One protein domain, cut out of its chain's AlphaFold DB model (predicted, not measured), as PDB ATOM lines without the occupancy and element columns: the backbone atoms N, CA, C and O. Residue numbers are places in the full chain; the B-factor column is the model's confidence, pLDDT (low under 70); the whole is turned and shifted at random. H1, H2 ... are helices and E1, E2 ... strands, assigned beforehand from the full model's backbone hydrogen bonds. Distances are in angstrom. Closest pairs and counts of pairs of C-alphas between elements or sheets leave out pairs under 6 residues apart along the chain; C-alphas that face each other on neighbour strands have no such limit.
ATOM      1  N   CYS A   2      90.181  99.168 161.165       77.81
ATOM      2  CA  CYS A   2      90.960  98.769 162.356       77.81
ATOM      3  C   CYS A   2      90.702  97.343 162.897       77.81
ATOM      4  O   CYS A   2      91.619  96.735 163.438       77.81
ATOM      5  N   LYS A   3      89.496  96.776 162.723       81.50
ATOM      6  CA  LYS A   3      89.212  95.369 163.083       81.50
ATOM      7  C   LYS A   3      89.989  94.366 162.217       81.50
ATOM      8  O   LYS A   3      90.471  93.366 162.732       81.50
ATOM      9  N   ILE A   4      90.157  94.653 160.924       84.62
ATOM     10  CA  ILE A   4      90.954  93.821 160.005       84.62
ATOM     11  C   ILE A   4      92.433  93.916 160.387       84.62
ATOM     12  O   ILE A   4      93.120  92.904 160.465       84.62
ATOM     13  N   THR A   5      92.908  95.124 160.701       86.56
ATOM     14  CA  THR A   5      94.266  95.351 161.207       86.56
ATOM     15  C   THR A   5      94.537  94.538 162.477       86.56
ATOM     16  O   THR A   5      95.534  93.823 162.545       86.56
ATOM     17  N   ALA A   6      93.623  94.589 163.452       85.12
ATOM     18  CA  ALA A   6      93.691  93.793 164.675       85.12
ATOM     19  C   ALA A   6      93.735  92.287 164.381       85.12
ATOM     20  O   ALA A   6      94.604  91.590 164.902       85.12
ATOM     21  N   TYR A   7      92.860  91.803 163.496       85.06
ATOM     22  CA  TYR A   7      92.814  90.404 163.076       85.06
ATOM     23  C   TYR A   7      94.152  89.942 162.470       85.06
ATOM     24  O   TYR A   7      94.756  88.981 162.947       85.06
ATOM     25  N   ILE A   8      94.694  90.673 161.489       87.12
ATOM     26  CA  ILE A   8      95.988  90.349 160.859       87.12
ATOM     27  C   ILE A   8      97.104  90.253 161.910       87.12
ATOM     28  O   ILE A   8      97.892  89.304 161.922       87.12
ATOM     29  N   VAL A   9      97.168  91.210 162.836       86.50
ATOM     30  CA  VAL A   9      98.185  91.223 163.895       86.50
ATOM     31  C   VAL A   9      98.018  90.039 164.852       86.50
ATOM     32  O   VAL A   9      99.009  89.390 165.201       86.50
ATOM     33  N   HIS A  10      96.781  89.712 165.229       80.69
ATOM     34  CA  HIS A  10      96.452  88.641 166.176       80.69
ATOM     35  C   HIS A  10      96.824  87.246 165.656       80.69
ATOM     36  O   HIS A  10      97.337  86.420 166.428       80.69
ATOM     37  N   HIS A  11      96.618  87.014 164.355       84.19
ATOM     38  CA  HIS A  11      96.881  85.747 163.663       84.19
ATOM     39  C   HIS A  11      98.285  85.652 163.043       84.19
ATOM     40  O   HIS A  11      98.764  84.559 162.750       84.19
ATOM     41  N   SER A  12      99.002  86.768 162.889       86.31
ATOM     42  CA  SER A  12     100.393  86.735 162.427       86.31
ATOM     43  C   SER A  12     101.339  86.219 163.520       86.31
ATOM     44  O   SER A  12     101.305  86.647 164.681       86.31
ATOM     45  N   GLN A  13     102.261  85.330 163.143       84.69
ATOM     46  CA  GLN A  13     103.430  85.010 163.969       84.69
ATOM     47  C   GLN A  13     104.493  86.091 163.778       84.69
ATOM     48  O   GLN A  13     104.841  86.784 164.733       84.69
ATOM     49  N   ILE A  14     104.888  86.307 162.524       85.75
ATOM     50  CA  ILE A  14     105.826  87.332 162.066       85.75
ATOM     51  C   ILE A  14     105.069  88.270 161.124       85.75
ATOM     52  O   ILE A  14     104.321  87.796 160.272       85.75
ATOM     53  N   LEU A  15     105.235  89.583 161.289       88.56
ATOM     54  CA  LEU A  15     104.695  90.563 160.347       88.56
ATOM     55  C   LEU A  15     105.806  91.002 159.392       88.56
ATOM     56  O   LEU A  15     106.848  91.464 159.846       88.56
ATOM     57  N   ILE A  16     105.569  90.891 158.088       88.12
ATOM     58  CA  ILE A  16     106.434  91.481 157.065       88.12
ATOM     59  C   ILE A  16     105.732  92.744 156.570       88.12
ATOM     60  O   ILE A  16     104.628  92.671 156.033       88.12
ATOM     61  N   ALA A  17     106.344  93.901 156.801       87.94
ATOM     62  CA  ALA A  17     105.797  95.198 156.434       87.94
ATOM     63  C   ALA A  17     106.574  95.773 155.249       87.94
ATOM     64  O   ALA A  17     107.749  96.105 155.382       87.94
ATOM     65  N   LEU A  18     105.901  95.915 154.105       86.62
ATOM     66  CA  LEU A  18     106.396  96.667 152.950       86.62
ATOM     67  C   LEU A  18     105.870  98.099 153.075       86.62
ATOM     68  O   LEU A  18     104.688  98.358 152.828       86.62
ATOM     69  N   TRP A  19     106.696  99.015 153.574       84.56
ATOM     70  CA  TRP A  19     106.223 100.337 153.997       84.56
ATOM     71  C   TRP A  19     107.303 101.405 153.853       84.56
ATOM     72  O   TRP A  19     108.483 101.133 154.046       84.56
ATOM     73  N   ASN A  20     106.903 102.643 153.569       78.50
ATOM     74  CA  ASN A  20     107.816 103.781 153.445       78.50
ATOM     75  C   ASN A  20     108.279 104.353 154.801       78.50
ATOM     76  O   ASN A  20     109.050 105.304 154.813       78.50
ATOM     77  N   GLY A  21     107.810 103.813 155.931       77.88
ATOM     78  CA  GLY A  21     108.201 104.260 157.275       77.88
ATOM     79  C   GLY A  21     107.492 105.526 157.771       77.88
ATOM     80  O   GLY A  21     107.772 105.976 158.877       77.88
ATOM     81  N   VAL A  22     106.575 106.101 156.985       79.12
ATOM     82  CA  VAL A  22     105.882 107.352 157.336       79.12
ATOM     83  C   VAL A  22     104.534 107.059 157.990       79.12
ATOM     84  O   VAL A  22     103.649 106.461 157.364       79.12
ATOM     85  N   GLU A  23     104.369 107.480 159.247       80.69
ATOM     86  CA  GLU A  23     103.108 107.374 159.985       80.69
ATOM     87  C   GLU A  23     102.115 108.429 159.487       80.69
ATOM     88  O   GLU A  23     102.314 109.625 159.662       80.69
ATOM     89  N   THR A  24     101.032 107.990 158.840       75.88
ATOM     90  CA  THR A  24     100.034 108.907 158.261       75.88
ATOM     91  C   THR A  24      98.862 109.206 159.197       75.88
ATOM     92  O   THR A  24      97.959 109.929 158.801       75.88
ATOM     93  N   GLY A  25      98.803 108.589 160.386       75.19
ATOM     94  CA  GLY A  25      97.699 108.746 161.353       75.19
ATOM     95  C   GLY A  25      96.331 108.211 160.897       75.19
ATOM     96  O   GLY A  25      95.349 108.314 161.626       75.19
ATOM     97  N   ASN A  26      96.255 107.630 159.696       78.38
ATOM     98  CA  ASN A  26      95.020 107.110 159.117       78.38
ATOM     99  C   ASN A  26      94.622 105.777 159.774       78.38
ATOM    100  O   ASN A  26      95.396 104.817 159.674       78.38
ATOM    101  N   PRO A  27      93.408 105.674 160.351       80.50
ATOM    102  CA  PRO A  27      92.959 104.470 161.040       80.50
ATOM    103  C   PRO A  27      92.996 103.219 160.152       80.50
ATOM    104  O   PRO A  27      92.310 103.129 159.132       80.50
ATOM    105  N   GLY A  28      93.760 102.218 160.580       79.44
ATOM    106  CA  GLY A  28      93.931 100.934 159.904       79.44
ATOM    107  C   GLY A  28      94.910 100.942 158.726       79.44
ATOM    108  O   GLY A  28      94.951  99.963 157.981       79.44
ATOM    109  N   GLY A  29      95.703 102.005 158.559       85.00
ATOM    110  CA  GLY A  29      96.820 102.034 157.612       85.00
ATOM    111  C   GLY A  29      97.990 101.128 158.025       85.00
ATOM    112  O   GLY A  29      98.019 100.574 159.123       85.00
ATOM    113  N   THR A  30      99.002 100.995 157.161       85.62
ATOM    114  CA  THR A  30     100.185 100.147 157.422       85.62
ATOM    115  C   THR A  30     100.923 100.533 158.707       85.62
ATOM    116  O   THR A  30     101.386  99.649 159.426       85.62
ATOM    117  N   SER A  31     100.964 101.829 159.042       86.12
ATOM    118  CA  SER A  31     101.525 102.324 160.305       86.12
ATOM    119  C   SER A  31     100.804 101.753 161.527       86.12
ATOM    120  O   SER A  31     101.460 101.397 162.501       86.12
ATOM    121  N   ASP A  32      99.478 101.591 161.470       88.56
ATOM    122  CA  ASP A  32      98.697 100.996 162.560       88.56
ATOM    123  C   ASP A  32      98.955  99.495 162.671       88.56
ATOM    124  O   ASP A  32      99.087  98.985 163.776       88.56
ATOM    125  N   VAL A  33      99.087  98.779 161.546       88.94
ATOM    126  CA  VAL A  33      99.412  97.338 161.551       88.94
ATOM    127  C   VAL A  33     100.774  97.100 162.213       88.94
ATOM    128  O   VAL A  33     100.905  96.227 163.074       88.94
ATOM    129  N   VAL A  34     101.778  97.900 161.840       87.62
ATOM    130  CA  VAL A  34     103.130  97.837 162.412       87.62
ATOM    131  C   VAL A  34     103.101  98.203 163.897       87.62
ATOM    132  O   VAL A  34     103.590  97.432 164.723       87.62
ATOM    133  N   ASN A  35     102.467  99.322 164.262       86.69
ATOM    134  CA  ASN A  35     102.366  99.750 165.657       86.69
ATOM    135  C   ASN A  35     101.615  98.731 166.521       86.69
ATOM    136  O   ASN A  35     102.076  98.413 167.614       86.69
ATOM    137  N   PHE A  36     100.517  98.155 166.034       87.75
ATOM    138  CA  PHE A  36      99.758  97.137 166.762       87.75
ATOM    139  C   PHE A  36     100.578  95.866 166.989       87.75
ATOM    140  O   PHE A  36     100.481  95.251 168.049       87.75
ATOM    141  N   LYS A  37     101.419  95.468 166.027       86.38
ATOM    142  CA  LYS A  37     102.297  94.304 166.190       86.38
ATOM    143  C   LYS A  37     103.411  94.548 167.208       86.38
ATOM    144  O   LYS A  37     103.756  93.629 167.950       86.38
ATOM    145  N   LEU A  38     103.954  95.765 167.252       83.00
ATOM    146  CA  LEU A  38     105.069  96.131 168.129       83.00
ATOM    147  C   LEU A  38     104.633  96.483 169.553       83.00
ATOM    148  O   LEU A  38     105.299  96.090 170.507       83.00
ATOM    149  N   LYS A  39     103.535  97.230 169.692       81.56
ATOM    150  CA  LYS A  39     103.067  97.816 170.959       81.56
ATOM    151  C   LYS A  39     101.832  97.113 171.524       81.56
ATOM    152  O   LYS A  39     101.513  97.298 172.694       81.56
ATOM    153  N   GLY A  40     101.171  96.281 170.722       80.44
ATOM    154  CA  GLY A  40      99.933  95.604 171.085       80.44
ATOM    155  C   GLY A  40      98.715  96.219 170.406       80.44
ATOM    156  O   GLY A  40      98.692  97.396 170.045       80.44
ATOM    157  N   VAL A  41      97.689  95.396 170.220       82.25
ATOM    158  CA  VAL A  41      96.417  95.833 169.645       82.25
ATOM    159  C   VAL A  41      95.569  96.496 170.742       82.25
ATOM    160  O   VAL A  41      95.470  95.935 171.833       82.25
ATOM    161  N   PRO A  42      94.927  97.649 170.474       78.38
ATOM    162  CA  PRO A  42      94.017  98.291 171.420       78.38
ATOM    163  C   PRO A  42      92.867  97.373 171.855       78.38
ATOM    164  O   PRO A  42      92.223  96.747 171.012       78.38
ATOM    165  N   GLU A  43      92.544  97.378 173.149       69.75
ATOM    166  CA  GLU A  43      91.539  96.499 173.774       69.75
ATOM    167  C   GLU A  43      90.165  96.568 173.096       69.75
ATOM    168  O   GLU A  43      89.566  95.547 172.792       69.75
ATOM    169  N   ARG A  44      89.710  97.767 172.710       72.62
ATOM    170  CA  ARG A  44      88.440  97.967 171.981       72.62
ATOM    171  C   ARG A  44      88.320  97.179 170.663       72.62
ATOM    172  O   ARG A  44      87.244  97.139 170.070       72.62
ATOM    173  N   LEU A  45      89.428  96.644 170.146       73.31
ATOM    174  CA  LEU A  45      89.497  95.907 168.883       73.31
ATOM    175  C   LEU A  45      89.688  94.395 169.068       73.31
ATOM    176  O   LEU A  45      89.554  93.677 168.078       73.31
ATOM    177  N   ILE A  46      89.974  93.915 170.283       66.56
ATOM    178  CA  ILE A  46      90.088  92.485 170.598       66.56
ATOM    179  C   ILE A  46      89.152  92.157 171.763       66.56
ATOM    180  O   ILE A  46      89.323  92.708 172.848       66.56
ATOM    181  N   PRO A  47      88.197  91.230 171.592       57.50
ATOM    182  CA  PRO A  47      87.410  90.738 172.713       57.50
ATOM    183  C   PRO A  47      88.325  90.133 173.794       57.50
ATOM    184  O   PRO A  47      89.167  89.293 173.492       57.50
ATOM    185  N   GLN A  48      88.133  90.533 175.056       57.84
ATOM    186  CA  GLN A  48      88.586  89.790 176.248       57.84
ATOM    187  C   GLN A  48      90.110  89.711 176.520       57.84
ATOM    188  O   GLN A  48      90.611  88.687 176.993       57.84
ATOM    189  N   GLN A  49      90.877  90.790 176.324       58.50
ATOM    190  CA  GLN A  49      92.177  90.912 177.012       58.50
ATOM    191  C   GLN A  49      92.016  91.663 178.336       58.50
ATOM    192  O   GLN A  49      91.454  92.746 178.361       58.50
ATOM    193  N   SER A  50      92.531  91.103 179.436       58.88
ATOM    194  CA  SER A  50      92.652  91.848 180.695       58.88
ATOM    195  C   SER A  50      93.505  93.089 180.520       58.88
ATOM    196  O   SER A  50      94.609  92.992 179.983       58.88
ATOM    197  N   ILE A  51      93.092  94.171 181.169       63.34
ATOM    198  CA  ILE A  51      93.918  95.361 181.402       63.34
ATOM    199  C   ILE A  51      95.199  95.006 182.186       63.34
ATOM    200  O   ILE A  51      96.239  95.637 182.018       63.34
ATOM    201  N   LEU A  52      95.151  93.963 183.022       65.06
ATOM    202  CA  LEU A  52      96.253  93.573 183.906       65.06
ATOM    203  C   LEU A  52      97.408  92.840 183.202       65.06
ATOM    204  O   LEU A  52      98.448  92.628 183.822       65.06
ATOM    205  N   TYR A  53      97.255  92.429 181.936       61.81
ATOM    206  CA  TYR A  53      98.272  91.640 181.234       61.81
ATOM    207  C   TYR A  53      98.834  92.362 180.006       61.81
ATOM    208  O   TYR A  53      98.087  92.985 179.255       61.81
ATOM    209  N   PRO A  54     100.145  92.220 179.733       65.12
ATOM    210  CA  PRO A  54     100.756  92.833 178.565       65.12
ATOM    211  C   PRO A  54     100.189  92.232 177.275       65.12
ATOM    212  O   PRO A  54     100.030  91.009 177.157       65.12
ATOM    213  N   ALA A  55      99.949  93.099 176.294       70.06
ATOM    214  CA  ALA A  55      99.437  92.723 174.984       70.06
ATOM    215  C   ALA A  55     100.344  91.699 174.267       70.06
ATOM    216  O   ALA A  55     101.561  91.623 174.481       70.06
ATOM    217  N   ASP A  56      99.750  90.886 173.390       71.75
ATOM    218  CA  ASP A  56     100.496  89.948 172.546       71.75
ATOM    219  C   ASP A  56     101.215  90.704 171.410       71.75
ATOM    220  O   ASP A  56     100.665  90.915 170.331       71.75
ATOM    221  N   ILE A  57     102.464  91.096 171.663       78.62
ATOM    222  CA  ILE A  57     103.377  91.707 170.683       78.62
ATOM    223  C   ILE A  57     104.139  90.646 169.871       78.62
ATOM    224  O   ILE A  57     104.212  89.475 170.254       78.62
ATOM    225  N   GLY A  58     104.743  91.042 168.751       78.38
ATOM    226  CA  GLY A  58     105.594  90.160 167.952       78.38
ATOM    227  C   GLY A  58     106.575  90.902 167.042       78.38
ATOM    228  O   GLY A  58     106.604  92.129 167.032       78.38
ATOM    229  N   PRO A  59     107.402  90.163 166.284       83.56
ATOM    230  CA  PRO A  59     108.443  90.756 165.457       83.56
ATOM    231  C   PRO A  59     107.853  91.357 164.176       83.56
ATOM    232  O   PRO A  59     106.925  90.787 163.585       83.56
ATOM    233  N   VAL A  60     108.439  92.472 163.735       84.56
ATOM    234  CA  VAL A  60     108.173  93.084 162.431       84.56
ATOM    235  C   VAL A  60     109.459  93.085 161.609       84.56
ATOM    236  O   VAL A  60     110.464  93.662 162.014       84.56
ATOM    237  N   HIS A  61     109.422  92.449 160.443       83.94
ATOM    238  CA  HIS A  61     110.428  92.639 159.402       83.94
ATOM    239  C   HIS A  61     109.943  93.774 158.513       83.94
ATOM    240  O   HIS A  61     108.992  93.608 157.749       83.94
ATOM    241  N   HIS A  62     110.539  94.950 158.670       83.25
ATOM    242  CA  HIS A  62     110.210  96.108 157.857       83.25
ATOM    243  C   HIS A  62     111.169  96.157 156.674       83.25
ATOM    244  O   HIS A  62     112.368  96.350 156.837       83.25
ATOM    245  N   ILE A  63     110.622  95.969 155.479       82.88
ATOM    246  CA  ILE A  63     111.328  96.196 154.225       82.88
ATOM    247  C   ILE A  63     110.907  97.583 153.755       82.88
ATOM    248  O   ILE A  63     109.730  97.823 153.454       82.88
ATOM    249  N   VAL A  64     111.855  98.519 153.743       81.19
ATOM    250  CA  VAL A  64     111.558  99.898 153.357       81.19
ATOM    251  C   VAL A  64     111.194  99.924 151.876       81.19
ATOM    252  O   VAL A  64     112.002  99.585 151.018       81.19
ATOM    253  N   THR A  65     109.950 100.291 151.573       79.25
ATOM    254  CA  THR A  65     109.428 100.326 150.201       79.25
ATOM    255  C   THR A  65     108.779 101.686 149.939       79.25
ATOM    256  O   THR A  65     107.762 101.996 150.572       79.25
ATOM    257  N   PRO A  66     109.344 102.526 149.050       76.44
ATOM    258  CA  PRO A  66     108.742 103.808 148.704       76.44
ATOM    259  C   PRO A  66     107.387 103.607 148.022       76.44
ATOM    260  O   PRO A  66     107.145 102.620 147.324       76.44
ATOM    261  N   ARG A  67     106.476 104.565 148.215       76.56
ATOM    262  CA  ARG A  67     105.219 104.584 147.457       76.56
ATOM    263  C   ARG A  67     105.507 104.987 146.016       76.56
ATOM    264  O   ARG A  67     106.387 105.804 145.759       76.56
ATOM    265  N   ARG A  68     104.716 104.462 145.078       78.94
ATOM    266  CA  ARG A  68     104.790 104.858 143.668       78.94
ATOM    267  C   ARG A  68     104.661 106.384 143.555       78.94
ATOM    268  O   ARG A  68     103.667 106.942 144.010       78.94
ATOM    269  N   GLY A  69     105.668 107.034 142.968       74.81
ATOM    270  CA  GLY A  69     105.726 108.493 142.810       74.81
ATOM    271  C   GLY A  69     106.359 109.267 143.975       74.81
ATOM    272  O   GLY A  69     106.363 110.491 143.930       74.81
ATOM    273  N   GLN A  70     106.893 108.593 145.000       73.06
ATOM    274  CA  GLN A  70     107.701 109.221 146.051       73.06
ATOM    275  C   GLN A  70     109.197 108.926 145.862       73.06
ATOM    276  O   GLN A  70     109.529 107.876 145.309       73.06
ATOM    277  N   PRO A  71     110.090 109.839 146.297       68.44
ATOM    278  CA  PRO A  71     111.533 109.648 146.177       68.44
ATOM    279  C   PRO A  71     111.993 108.388 146.918       68.44
ATOM    280  O   PRO A  71     111.405 108.000 147.933       68.44
ATOM    281  N   GLU A  72     113.048 107.752 146.405       65.12
ATOM    282  CA  GLU A  72     113.660 106.613 147.081       65.12
ATOM    283  C   GLU A  72     114.177 107.024 148.470       65.12
ATOM    284  O   GLU A  72     114.720 108.122 148.638       65.12
ATOM    285  N   PRO A  73     114.005 106.170 149.491       64.75
ATOM    286  CA  PRO A  73     114.531 106.450 150.814       64.75
ATOM    287  C   PRO A  73     116.063 106.510 150.762       64.75
ATOM    288  O   PRO A  73     116.695 105.637 150.170       64.75
ATOM    289  N   GLN A  74     116.659 107.506 151.431       57.00
ATOM    290  CA  GLN A  74     118.104 107.806 151.381       57.00
ATOM    291  C   GLN A  74     119.030 106.622 151.723       57.00
ATOM    292  O   GLN A  74     120.189 106.634 151.325       57.00
ATOM    293  N   ASN A  75     118.529 105.597 152.418       57.22
ATOM    294  CA  ASN A  75     119.314 104.433 152.830       57.22
ATOM    295  C   ASN A  75     119.072 103.159 151.985       57.22
ATOM    296  O   ASN A  75     119.557 102.095 152.358       57.22
ATOM    297  N   GLY A  76     118.346 103.232 150.862       55.88
ATOM    298  CA  GLY A  76     118.026 102.063 150.029       55.88
ATOM    299  C   GLY A  76     117.033 101.082 150.678       55.88
ATOM    300  O   GLY A  76     116.482 101.337 151.752       55.88
ATOM    301  N   ALA A  77     116.771  99.952 150.007       53.50
ATOM    302  CA  ALA A  77     115.908  98.876 150.507       53.50
ATOM    303  C   ALA A  77     116.594  98.115 151.657       53.50
ATOM    304  O   ALA A  77     117.153  97.037 151.472       53.50
ATOM    305  N   LEU A  78     116.587  98.697 152.853       56.19
ATOM    306  CA  LEU A  78     117.081  98.038 154.058       56.19
ATOM    307  C   LEU A  78     116.007  97.117 154.639       56.19
ATOM    308  O   LEU A  78     114.862  97.529 154.846       56.19
ATOM    309  N   GLU A  79     116.393  95.880 154.951       53.50
ATOM    310  CA  GLU A  79     115.651  95.045 155.891       53.50
ATOM    311  C   GLU A  79     115.958  95.545 157.308       53.50
ATOM    312  O   GLU A  79     117.035  95.307 157.857       53.50
ATOM    313  N   LEU A  80     115.012  96.261 157.910       58.38
ATOM    314  CA  LEU A  80     115.080  96.648 159.311       58.38
ATOM    315  C   LEU A  80     114.211  95.678 160.113       58.38
ATOM    316  O   LEU A  80     112.979  95.709 160.050       58.38
ATOM    317  N   VAL A  81     114.837  94.799 160.894       58.81
ATOM    318  CA  VAL A  81     114.083  93.957 161.828       58.81
ATOM    319  C   VAL A  81     113.742  94.791 163.058       58.81
ATOM    320  O   VAL A  81     114.529  94.885 164.000       58.81
ATOM    321  N   ILE A  82     112.557  95.401 163.057       61.25
ATOM    322  CA  ILE A  82     112.034  96.117 164.216       61.25
ATOM    323  C   ILE A  82     111.514  95.059 165.184       61.25
ATOM    324  O   ILE A  82     110.418  94.506 165.038       61.25
ATOM    325  N   LYS A  83     112.347  94.721 166.166       58.56
ATOM    326  CA  LYS A  83     111.948  93.845 167.263       58.56
ATOM    327  C   LYS A  83     111.512  94.708 168.448       58.56
ATOM    328  O   LYS A  83     112.179  95.703 168.732       58.56
ATOM    329  N   PRO A  84     110.447  94.329 169.175       60.12
ATOM    330  CA  PRO A  84     110.323  94.778 170.558       60.12
ATOM    331  C   PRO A  84     111.597  94.362 171.323       60.12
ATOM    332  O   PRO A  84     112.246  93.408 170.897       60.12
ATOM    333  N   ASP A  85     111.950  95.089 172.390       61.66
ATOM    334  CA  ASP A  85     113.134  94.950 173.272       61.66
ATOM    335  C   ASP A  85     113.875  93.579 173.267       61.66
ATOM    336  O   ASP A  85     113.272  92.519 173.105       61.66
TER     337      ASP A  85
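What this domain is: This is residues 2 to 85 of the 463 residues of an uncharacterized protein of Pelotomaculum sp. PtaU1.Bin035 (UniProt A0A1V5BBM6). A small sheet of three strands has helix H2 over one face, and helix H1 packs on H2 without being on the sheet. Two long loops, residues 40 to 59 and 65 to 78, reach far out in the length of this elongated domain. The printed part has 84 residues, in the order H1, E1, H2, E2, E3, and the mixed sheet has the order E1, E2, E3. The class is mixed, helices and strands, with under half of the residues in named elements. The whole is only just compact, close to loose, with a radius of gyration of the C-alphas of 13.7 A and spans of 43 by 25 by 17 A.

How they stand to each other: H1, residues 2 to 11, touches H2, residues 30 to 39, at a steep tilt of 51 degrees, the same way; their closest C-alphas, of Thr 5 and Val 33, are 5.5 A apart. E1, residues 15 to 19, is parallel to E2, residues 60 to 64, with N 17 and O 61 at 2.8 A, within hydrogen-bond range. E1, H2 and E2 form a strand-helix-strand unit, two parallel neighbour strands with a helix between, whose crossover is right-handed. H2 is on the sheet at a height over the sheet of 9.3 A and lies over E1 and E2; H2 on one face of the sheet E1 E2 E3 makes two layers, a helix layer and a sheet layer; the closest C-alphas of H2 and E2, of Val 34 and Val 60, are 6.9 A apart. E3, residues 79 to 82, makes an antiparallel hairpin with E2, with N 62 and O 80 at 2.9 A. H1 is apart from E2 and E3. In H1 and H2 every O i to N i+4 pair is within hydrogen-bond range.

Where its parts are: H1 begins at C-alpha 2, (90.960, 98.769, 162.356), and is 14.4 A long; H2 is 14.0 A. E1 and E2 are each 11.8 A long, and E3, 9.1 A, ends at C-alpha 82, (112.034, 96.117, 164.216).

The domain as a whole: The two C-alphas farthest apart, of Leu 52 and Gly 69, are 44.7 A apart. The printed part has no cut; the links H2 to E2 and E2 to E3 are long. The mean pLDDT of the printed part is 75.5, and it is under 70 at residue 43, residues 46 to 54 and residues 71 to 85.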